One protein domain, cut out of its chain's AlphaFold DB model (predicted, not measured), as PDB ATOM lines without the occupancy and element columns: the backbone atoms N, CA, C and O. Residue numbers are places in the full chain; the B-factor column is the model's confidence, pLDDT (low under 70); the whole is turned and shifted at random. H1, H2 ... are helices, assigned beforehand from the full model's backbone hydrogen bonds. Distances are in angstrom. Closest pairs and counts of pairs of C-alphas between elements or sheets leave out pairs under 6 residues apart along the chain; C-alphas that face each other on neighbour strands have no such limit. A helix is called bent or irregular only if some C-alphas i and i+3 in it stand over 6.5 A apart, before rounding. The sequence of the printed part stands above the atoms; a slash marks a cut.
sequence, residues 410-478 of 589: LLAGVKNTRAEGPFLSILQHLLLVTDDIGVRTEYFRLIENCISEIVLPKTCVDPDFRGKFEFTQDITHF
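What this domain is: This is residues 410 to 478 of the 589 residues of the protein "GBD/FH3 domain-containing protein" of Brugia timori (UniProt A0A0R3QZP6). Picture an open zigzag of three limbs with little contact between them: H3, the longest helix, is the slanting diagonal, with H2 on one side of it and a long stretch without a named element on the other. H2 and H3 make a V, and residues 435 to 440 stick out at its point; H1 makes a corner at the far end of H2, and beyond H3 residues 456 to 474 loop out and fold back to the short H4. The printed part has 69 residues with four named helices, H1, H2, H3, H4 in that order, and no named strand; the class is all helix. The whole is loose, with a radius of gyration of the C-alphas of 14.3 A and spans of 36 by 29 by 19 A.

How they stand to each other: Start at H3, residues 437 to 455, which touches no helix. H2, residues 420 to 430, is only just apart from it, the closest C-alphas being 8.4 A apart. At the other end of H2 you will find H1, residues 410 to 414; the two only just touch, with 3 pairs of C-alphas within 8 A, and only at the corner by their link, where the closest C-alphas, those of Val 414 and Glu 420, are 5.0 A apart. H4, residues 475 to 478, is near H3, with 6 pairs of C-alphas within 10 A and the closest 8.2 A apart. H1 is apart from H3 and H4, and H2 is apart from H4. In H1 and H2 every O i to N i+4 pair is within hydrogen-bond range, in H3 13 of 15 are; H4 is too short for such a pair, but its one O i to N i+3 pair is within range.

Where its parts are: Find C-alpha 437 at (16.901, -23.205, 325.802); from there the 19 residues of H3 run 27.1 A to C-alpha 455 at (1.805, -43.079, 336.419). H3 is irregular, but only just: C-alphas 438 and 441 are 6.7 A apart. Look back to residues 420 to 430 for H2, 15.7 A long. H1 begins at C-alpha 410, (14.015, -48.939, 333.005), and is 6.2 A long. H4 covers 5.3 A and ends at C-alpha 478, (-0.553, -25.671, 334.418).

The domain as a whole: The two C-alphas farthest apart, those of Asn 416 and His 477, are 39.3 A apart. The printed part has no cut. The link from H1 to H2 is tight, with 5 residues, that from H2 to H3 is short, with 6, and that from H3 to H4 is long, with 19. In the B-factor column the mean pLDDT of the printed part is 86.2; look for values under 70 at residues 458, 467 and 473 to 478.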
ATOM      1  N   LEU A 410      15.141 -48.887 333.938       95.75
ATOM      2  CA  LEU A 410      14.015 -48.939 333.005       95.75
ATOM      3  C   LEU A 410      14.316 -49.868 331.829       95.75
ATOM      4  O   LEU A 410      13.508 -50.744 331.525       95.75
ATOM      5  N   LEU A 411      15.495 -49.737 331.212       96.25
ATOM      6  CA  LEU A 411      15.924 -50.599 330.114       96.25
ATOM      7  C   LEU A 411      15.971 -52.064 330.549       96.25
ATOM      8  O   LEU A 411      15.454 -52.918 329.834       96.25
ATOM      9  N   ALA A 412      16.546 -52.365 331.717       96.56
ATOM     10  CA  ALA A 412      16.571 -53.725 332.248       96.56
ATOM     11  C   ALA A 412      15.155 -54.299 332.441       96.56
ATOM     12  O   ALA A 412      14.937 -55.475 332.153       96.56
ATOM     13  N   GLY A 413      14.199 -53.468 332.868       95.00
ATOM     14  CA  GLY A 413      12.802 -53.858 333.052       95.00
ATOM     15  C   GLY A 413      12.019 -54.061 331.750       95.00
ATOM     16  O   GLY A 413      11.166 -54.945 331.686       95.00
ATOM     17  N   VAL A 414      12.293 -53.276 330.702       96.94
ATOM     18  CA  VAL A 414      11.533 -53.358 329.440       96.94
ATOM     19  C   VAL A 414      12.166 -54.257 328.383       96.94
ATOM     20  O   VAL A 414      11.460 -54.698 327.474       96.94
ATOM     21  N   LYS A 415      13.468 -54.535 328.468       95.81
ATOM     22  CA  LYS A 415      14.207 -55.288 327.449       95.81
ATOM     23  C   LYS A 415      13.634 -56.693 327.253       95.81
ATOM     24  O   LYS A 415      13.371 -57.411 328.213       95.81
ATOM     25  N   ASN A 416      13.487 -57.106 325.997       95.06
ATOM     26  CA  ASN A 416      12.847 -58.352 325.571       95.06
ATOM     27  C   ASN A 416      11.368 -58.482 325.988       95.06
ATOM     28  O   ASN A 416      10.826 -59.590 326.020       95.06
ATOM     29  N   THR A 417      10.694 -57.372 326.295       97.06
ATOM     30  CA  THR A 417       9.251 -57.347 326.568       97.06
ATOM     31  C   THR A 417       8.501 -56.607 325.461       97.06
ATOM     32  O   THR A 417       9.076 -55.869 324.663       97.06
ATOM     33  N   ARG A 418       7.169 -56.733 325.438       96.62
ATOM     34  CA  ARG A 418       6.317 -55.959 324.513       96.62
ATOM     35  C   ARG A 418       6.388 -54.441 324.742       96.62
ATOM     36  O   ARG A 418       5.942 -53.696 323.877       96.62
ATOM     37  N   ALA A 419       6.917 -53.994 325.882       96.50
ATOM     38  CA  ALA A 419       7.079 -52.582 326.212       96.50
ATOM     39  C   ALA A 419       8.371 -51.965 325.644       96.50
ATOM     40  O   ALA A 419       8.473 -50.743 325.604       96.50
ATOM     41  N   GLU A 420       9.324 -52.771 325.150       96.62
ATOM     42  CA  GLU A 420      10.604 -52.278 324.613       96.62
ATOM     43  C   GLU A 420      10.411 -51.316 323.430       96.62
ATOM     44  O   GLU A 420      11.009 -50.242 323.392       96.62
ATOM     45  N   GLY A 421       9.521 -51.665 322.494       97.56
ATOM     46  CA  GLY A 421       9.183 -50.815 321.346       97.56
ATOM     47  C   GLY A 421       8.576 -49.465 321.755       97.56
ATOM     48  O   GLY A 421       9.111 -48.428 321.359       97.56
ATOM     49  N   PRO A 422       7.492 -49.442 322.558       97.25
ATOM     50  CA  PRO A 422       6.945 -48.208 323.121       97.25
ATOM     51  C   PRO A 422       7.970 -47.367 323.893       97.25
ATOM     52  O   PRO A 422       8.020 -46.157 323.690       97.25
ATOM     53  N   PHE A 423       8.821 -47.984 324.719       97.31
ATOM     54  CA  PHE A 423       9.862 -47.276 325.470       97.31
ATOM     55  C   PHE A 423      10.887 -46.602 324.547       97.31
ATOM     56  O   PHE A 423      11.158 -45.411 324.698       97.31
ATOM     57  N   LEU A 424      11.397 -47.321 323.540       96.81
ATOM     58  CA  LEU A 424      12.293 -46.749 322.530       96.81
ATOM     59  C   LEU A 424      11.631 -45.580 321.791       96.81
ATOM     60  O   LEU A 424      12.256 -44.539 321.598       96.81
ATOM     61  N   SER A 425      10.364 -45.743 321.409       98.06
ATOM     62  CA  SER A 425       9.596 -44.697 320.737       98.06
ATOM     63  C   SER A 425       9.494 -43.438 321.600       98.06
ATOM     64  O   SER A 425       9.753 -42.347 321.100       98.06
ATOM     65  N   ILE A 426       9.201 -43.558 322.901       97.56
ATOM     66  CA  ILE A 426       9.166 -42.410 323.824       97.56
ATOM     67  C   ILE A 426      10.502 -41.655 323.793       97.56
ATOM     68  O   ILE A 426      10.508 -40.448 323.565       97.56
ATOM     69  N   LEU A 427      11.633 -42.356 323.929       96.56
ATOM     70  CA  LEU A 427      12.962 -41.730 323.886       96.56
ATOM     71  C   LEU A 427      13.236 -41.035 322.544       96.56
ATOM     72  O   LEU A 427      13.768 -39.929 322.523       96.56
ATOM     73  N   GLN A 428      12.835 -41.646 321.426       97.44
ATOM     74  CA  GLN A 428      12.972 -41.048 320.095       97.44
ATOM     75  C   GLN A 428      12.158 -39.757 319.944       97.44
ATOM     76  O   GLN A 428      12.646 -38.811 319.334       97.44
ATOM     77  N   HIS A 429      10.954 -39.681 320.523       97.50
ATOM     78  CA  HIS A 429      10.165 -38.445 320.524       97.50
ATOM     79  C   HIS A 429      10.829 -37.347 321.364       97.50
ATOM     80  O   HIS A 429      10.823 -36.188 320.954       97.50
ATOM     81  N   LEU A 430      11.459 -37.695 322.492       95.94
ATOM     82  CA  LEU A 430      12.203 -36.729 323.312       95.94
ATOM     83  C   LEU A 430      13.404 -36.119 322.567       95.94
ATOM     84  O   LEU A 430      13.763 -34.976 322.839       95.94
ATOM     85  N   LEU A 431      13.990 -36.829 321.592       95.19
ATOM     86  CA  LEU A 431      15.055 -36.299 320.724       95.19
ATOM     87  C   LEU A 431      14.562 -35.250 319.712       95.19
ATOM     88  O   LEU A 431      15.386 -34.565 319.113       95.19
ATOM     89  N   LEU A 432      13.246 -35.129 319.502       95.62
ATOM     90  CA  LEU A 432      12.645 -34.143 318.595       95.62
ATOM     91  C   LEU A 432      12.259 -32.834 319.301       95.62
ATOM     92  O   LEU A 432      11.811 -31.897 318.639       95.62
ATOM     93  N   VAL A 433      12.405 -32.758 320.629       94.38
ATOM     94  CA  VAL A 433      12.194 -31.514 321.379       94.38
ATOM     95  C   VAL A 433      13.219 -30.473 320.922       94.38
ATOM     96  O   VAL A 433      14.396 -30.785 320.765       94.38
ATOM     97  N   THR A 434      12.769 -29.231 320.723       90.81
ATOM     98  CA  THR A 434      13.613 -28.121 320.254       90.81
ATOM     99  C   THR A 434      14.870 -27.914 321.112       90.81
ATOM    100  O   THR A 434      14.872 -28.128 322.329       90.81
ATOM    101  N   ASP A 435      15.949 -27.452 320.479       89.38
ATOM    102  CA  ASP A 435      17.194 -27.054 321.150       89.38
ATOM    103  C   ASP A 435      17.145 -25.618 321.708       89.38
ATOM    104  O   ASP A 435      18.100 -25.164 322.338       89.38
ATOM    105  N   ASP A 436      16.031 -24.901 321.517       91.38
ATOM    106  CA  ASP A 436      15.810 -23.588 322.127       91.38
ATOM    107  C   ASP A 436      15.731 -23.699 323.658       91.38
ATOM    108  O   ASP A 436      14.761 -24.216 324.213       91.38
ATOM    109  N   ILE A 437      16.744 -23.164 324.341       81.25
ATOM    110  CA  ILE A 437      16.901 -23.205 325.802       81.25
ATOM    111  C   ILE A 437      15.699 -22.576 326.526       81.25
ATOM    112  O   ILE A 437      15.329 -23.052 327.598       81.25
ATOM    113  N   GLY A 438      15.081 -21.537 325.952       79.50
ATOM    114  CA  GLY A 438      13.970 -20.822 326.582       79.50
ATOM    115  C   GLY A 438      12.670 -21.624 326.618       79.50
ATOM    116  O   GLY A 438      11.877 -21.454 327.535       79.50
ATOM    117  N   VAL A 439      12.463 -22.526 325.653       85.44
ATOM    118  CA  VAL A 439      11.202 -23.278 325.502       85.44
ATOM    119  C   VAL A 439      11.379 -24.765 325.815       85.44
ATOM    120  O   VAL A 439      10.437 -25.433 326.236       85.44
ATOM    121  N   ARG A 440      12.592 -25.312 325.666       87.88
ATOM    122  CA  ARG A 440      12.899 -26.727 325.932       87.88
ATOM    123  C   ARG A 440      12.517 -27.152 327.350       87.88
ATOM    124  O   ARG A 440      11.984 -28.244 327.527       87.88
ATOM    125  N   THR A 441      12.751 -26.291 328.340       85.38
ATOM    126  CA  THR A 441      12.350 -26.540 329.732       85.38
ATOM    127  C   THR A 441      10.836 -26.721 329.855       85.38
ATOM    128  O   THR A 441      10.393 -27.670 330.497       85.38
ATOM    129  N   GLU A 442      10.045 -25.884 329.178       84.31
ATOM    130  CA  GLU A 442       8.580 -25.976 329.187       84.31
ATOM    131  C   GLU A 442       8.072 -27.258 328.522       84.31
ATOM    132  O   GLU A 442       7.159 -27.900 329.040       84.31
ATOM    133  N   TYR A 443       8.705 -27.700 327.428       90.44
ATOM    134  CA  TYR A 443       8.392 -28.994 326.811       90.44
ATOM    135  C   TYR A 443       8.586 -30.154 327.788       90.44
ATOM    136  O   TYR A 443       7.680 -30.967 327.965       90.44
ATOM    137  N   PHE A 444       9.758 -30.245 328.424       90.81
ATOM    138  CA  PHE A 444      10.042 -31.339 329.356       90.81
ATOM    139  C   PHE A 444       9.150 -31.289 330.592       90.81
ATOM    140  O   PHE A 444       8.737 -32.340 331.071       90.81
ATOM    141  N   ARG A 445       8.789 -30.094 331.064       86.00
ATOM    142  CA  ARG A 445       7.879 -29.925 332.195       86.00
ATOM    143  C   ARG A 445       6.443 -30.334 331.863       86.00
ATOM    144  O   ARG A 445       5.795 -31.018 332.649       86.00
ATOM    145  N   LEU A 446       5.953 -29.979 330.674       87.31
ATOM    146  CA  LEU A 446       4.661 -30.457 330.181       87.31
ATOM    147  C   LEU A 446       4.647 -31.989 330.083       87.31
ATOM    148  O   LEU A 446       3.708 -32.631 330.548       87.31
ATOM    149  N   ILE A 447       5.706 -32.578 329.523       91.56
ATOM    150  CA  ILE A 447       5.854 -34.033 329.407       91.56
ATOM    151  C   ILE A 447       5.917 -34.697 330.789       91.56
ATOM    152  O   ILE A 447       5.238 -35.700 330.998       91.56
ATOM    153  N   GLU A 448       6.678 -34.144 331.739       89.31
ATOM    154  CA  GLU A 448       6.745 -34.615 333.130       89.31
ATOM    155  C   GLU A 448       5.352 -34.665 333.764       89.31
ATOM    156  O   GLU A 448       4.991 -35.672 334.372       89.31
ATOM    157  N   ASN A 449       4.545 -33.618 333.584       85.38
ATOM    158  CA  ASN A 449       3.182 -33.567 334.111       85.38
ATOM    159  C   ASN A 449       2.279 -34.624 333.462       85.38
ATOM    160  O   ASN A 449       1.565 -35.333 334.171       85.38
ATOM    161  N   CYS A 450       2.351 -34.796 332.138       88.50
ATOM    162  CA  CYS A 450       1.613 -35.856 331.450       88.50
ATOM    163  C   CYS A 450       2.018 -37.249 331.952       88.50
ATOM    164  O   CYS A 450       1.156 -38.090 332.200       88.50
ATOM    165  N   ILE A 451       3.320 -37.498 332.125       92.06
ATOM    166  CA  ILE A 451       3.827 -38.755 332.688       92.06
ATOM    167  C   ILE A 451       3.298 -38.933 334.112       92.06
ATOM    168  O   ILE A 451       2.779 -40.001 334.427       92.06
ATOM    169  N   SER A 452       3.371 -37.890 334.941       88.62
ATOM    170  CA  SER A 452       2.896 -37.907 336.326       88.62
ATOM    171  C   SER A 452       1.414 -38.252 336.407       88.62
ATOM    172  O   SER A 452       1.035 -39.094 337.210       88.62
ATOM    173  N   GLU A 453       0.571 -37.695 335.542       86.31
ATOM    174  CA  GLU A 453      -0.854 -38.027 335.523       86.31
ATOM    175  C   GLU A 453      -1.126 -39.479 335.080       86.31
ATOM    176  O   GLU A 453      -2.044 -40.123 335.591       86.31
ATOM    177  N   ILE A 454      -0.304 -40.026 334.177       88.69
ATOM    178  CA  ILE A 454      -0.406 -41.420 333.720       88.69
ATOM    179  C   ILE A 454       0.041 -42.405 334.810       88.69
ATOM    180  O   ILE A 454      -0.620 -43.425 335.013       88.69
ATOM    181  N   VAL A 455       1.170 -42.137 335.475       89.94
ATOM    182  CA  VAL A 455       1.805 -43.079 336.419       89.94
ATOM    183  C   VAL A 455       1.386 -42.873 337.876       89.94
ATOM    184  O   VAL A 455       1.447 -43.815 338.662       89.94
ATOM    185  N   LEU A 456       0.906 -41.678 338.230       86.56
ATOM    186  CA  LEU A 456       0.356 -41.318 339.540       86.56
ATOM    187  C   LEU A 456      -1.107 -40.854 339.400       86.56
ATOM    188  O   LEU A 456      -1.458 -39.744 339.820       86.56
ATOM    189  N   PRO A 457      -2.005 -41.678 338.827       81.00
ATOM    190  CA  PRO A 457      -3.381 -41.264 338.628       81.00
ATOM    191  C   PRO A 457      -4.069 -41.076 339.985       81.00
ATOM    192  O   PRO A 457      -4.075 -41.981 340.821       81.00
ATOM    193  N   LYS A 458      -4.737 -39.932 340.192       69.06
ATOM    194  CA  LYS A 458      -5.538 -39.652 341.410       69.06
ATOM    195  C   LYS A 458      -6.653 -40.677 341.645       69.06
ATOM    196  O   LYS A 458      -7.172 -40.826 342.751       69.06
ATOM    197  N   THR A 459      -7.053 -41.388 340.594       71.31
ATOM    198  CA  THR A 459      -8.016 -42.487 340.670       71.31
ATOM    199  C   THR A 459      -7.412 -43.747 341.296       71.31
ATOM    200  O   THR A 459      -8.180 -44.553 341.815       71.31
ATOM    201  N   CYS A 460      -6.077 -43.862 341.363       73.75
ATOM    202  CA  CYS A 460      -5.308 -44.968 341.959       73.75
ATOM    203  C   CYS A 460      -5.573 -46.314 341.274       73.75
ATOM    204  O   CYS A 460      -5.533 -47.381 341.891       73.75
ATOM    205  N   VAL A 461      -5.937 -46.234 339.999       80.81
ATOM    206  CA  VAL A 461      -6.256 -47.353 339.122       80.81
ATOM    207  C   VAL A 461      -5.628 -47.045 337.776       80.81
ATOM    208  O   VAL A 461      -5.494 -45.874 337.415       80.81
ATOM    209  N   ASP A 462      -5.244 -48.084 337.045       83.50
ATOM    210  CA  ASP A 462      -4.575 -47.910 335.757       83.50
ATOM    211  C   ASP A 462      -5.443 -47.058 334.804       83.50
ATOM    212  O   ASP A 462      -6.676 -47.075 334.907       83.50
ATOM    213  N   PRO A 463      -4.840 -46.327 333.850       83.81
ATOM    214  CA  PRO A 463      -5.583 -45.677 332.776       83.81
ATOM    215  C   PRO A 463      -6.548 -46.638 332.065       83.81
ATOM    216  O   PRO A 463      -6.226 -47.807 331.824       83.81
ATOM    217  N   ASP A 464      -7.731 -46.153 331.676       81.19
ATOM    218  CA  ASP A 464      -8.656 -46.953 330.869       81.19
ATOM    219  C   ASP A 464      -8.179 -47.016 329.406       81.19
ATOM    220  O   ASP A 464      -8.556 -46.208 328.551       81.19
ATOM    221  N   PHE A 465      -7.353 -48.022 329.112       82.38
ATOM    222  CA  PHE A 465      -6.775 -48.271 327.786       82.38
ATOM    223  C   PHE A 465      -7.797 -48.664 326.702       82.38
ATOM    224  O   PHE A 465      -7.413 -48.880 325.554       82.38
ATOM    225  N   ARG A 466      -9.101 -48.726 327.011       78.44
ATOM    226  CA  ARG A 466     -10.179 -48.939 326.024       78.44
ATOM    227  C   ARG A 466     -10.520 -47.669 325.224       78.44
ATOM    228  O   ARG A 466     -11.540 -47.638 324.541       78.44
ATOM    229  N   GLY A 467      -9.687 -46.629 325.321       69.81
ATOM    230  CA  GLY A 467      -9.871 -45.345 324.640       69.81
ATOM    231  C   GLY A 467     -10.720 -44.338 325.417       69.81
ATOM    232  O   GLY A 467     -11.247 -43.413 324.811       69.81
ATOM    233  N   LYS A 468     -10.878 -44.526 326.736       74.44
ATOM    234  CA  LYS A 468     -11.602 -43.599 327.626       74.44
ATOM    235  C   LYS A 468     -10.673 -42.805 328.553       74.44
ATOM    236  O   LYS A 468     -11.154 -42.094 329.427       74.44
ATOM    237  N   PHE A 469      -9.358 -42.978 328.423       81.19
ATOM    238  CA  PHE A 469      -8.409 -42.170 329.176       81.19
ATOM    239  C   PHE A 469      -8.425 -40.736 328.647       81.19
ATOM    240  O   PHE A 469      -8.160 -40.500 327.469       81.19
ATOM    241  N   GLU A 470      -8.711 -39.800 329.541       76.81
ATOM    242  CA  GLU A 470      -8.671 -38.367 329.293       76.81
ATOM    243  C   GLU A 470      -7.779 -37.743 330.365       76.81
ATOM    244  O   GLU A 470      -7.899 -38.091 331.543       76.81
ATOM    245  N   PHE A 471      -6.883 -36.839 329.964       80.81
ATOM    246  CA  PHE A 471      -6.165 -36.011 330.927       80.81
ATOM    247  C   PHE A 471      -7.191 -35.132 331.646       80.81
ATOM    248  O   PHE A 471      -7.959 -34.398 331.026       80.81
ATOM    249  N   THR A 472      -7.248 -35.281 332.961       70.50
ATOM    250  CA  THR A 472      -8.195 -34.625 333.860       70.50
ATOM    251  C   THR A 472      -7.723 -33.245 334.285       70.50
ATOM    252  O   THR A 472      -8.542 -32.423 334.699       70.50
ATOM    253  N   GLN A 473      -6.418 -32.979 334.215       67.62
ATOM    254  CA  GLN A 473      -5.887 -31.663 334.524       67.62
ATOM    255  C   GLN A 473      -5.968 -30.743 333.307       67.62
ATOM    256  O   GLN A 473      -5.590 -31.101 332.192       67.62
ATOM    257  N   ASP A 474      -6.469 -29.534 333.547       65.38
ATOM    258  CA  ASP A 474      -6.549 -28.506 332.524       65.38
ATOM    259  C   ASP A 474      -5.152 -27.963 332.194       65.38
ATOM    260  O   ASP A 474      -4.446 -27.460 333.074       65.38
ATOM    261  N   ILE A 475      -4.770 -28.040 330.916       62.53
ATOM    262  CA  ILE A 475      -3.448 -27.625 330.442       62.53
ATOM    263  C   ILE A 475      -3.205 -26.131 330.690       62.53
ATOM    264  O   ILE A 475      -2.077 -25.722 330.965       62.53
ATOM    265  N   THR A 476      -4.268 -25.324 330.670       59.34
ATOM    266  CA  THR A 476      -4.198 -23.881 330.924       59.34
ATOM    267  C   THR A 476      -3.804 -23.546 332.362       59.34
ATOM    268  O   THR A 476      -2.911 -22.732 332.570       59.34
ATOM    269  N   HIS A 477      -4.367 -24.237 333.357       60.09
ATOM    270  CA  HIS A 477      -4.008 -24.018 334.765       60.09
ATOM    271  C   HIS A 477      -2.553 -24.426 335.060       60.09
ATOM    272  O   HIS A 477      -1.941 -23.909 335.998       60.09
ATOM    273  N   PHE A 478      -1.972 -25.349 334.280       60.84
ATOM    274  CA  PHE A 478      -0.553 -25.671 334.418       60.84
ATOM    275  C   PHE A 478       0.318 -24.482 334.051       60.84
ATOM    276  O   PHE A 478       1.129 -24.096 334.878       60.84
TER     277      PHE A 478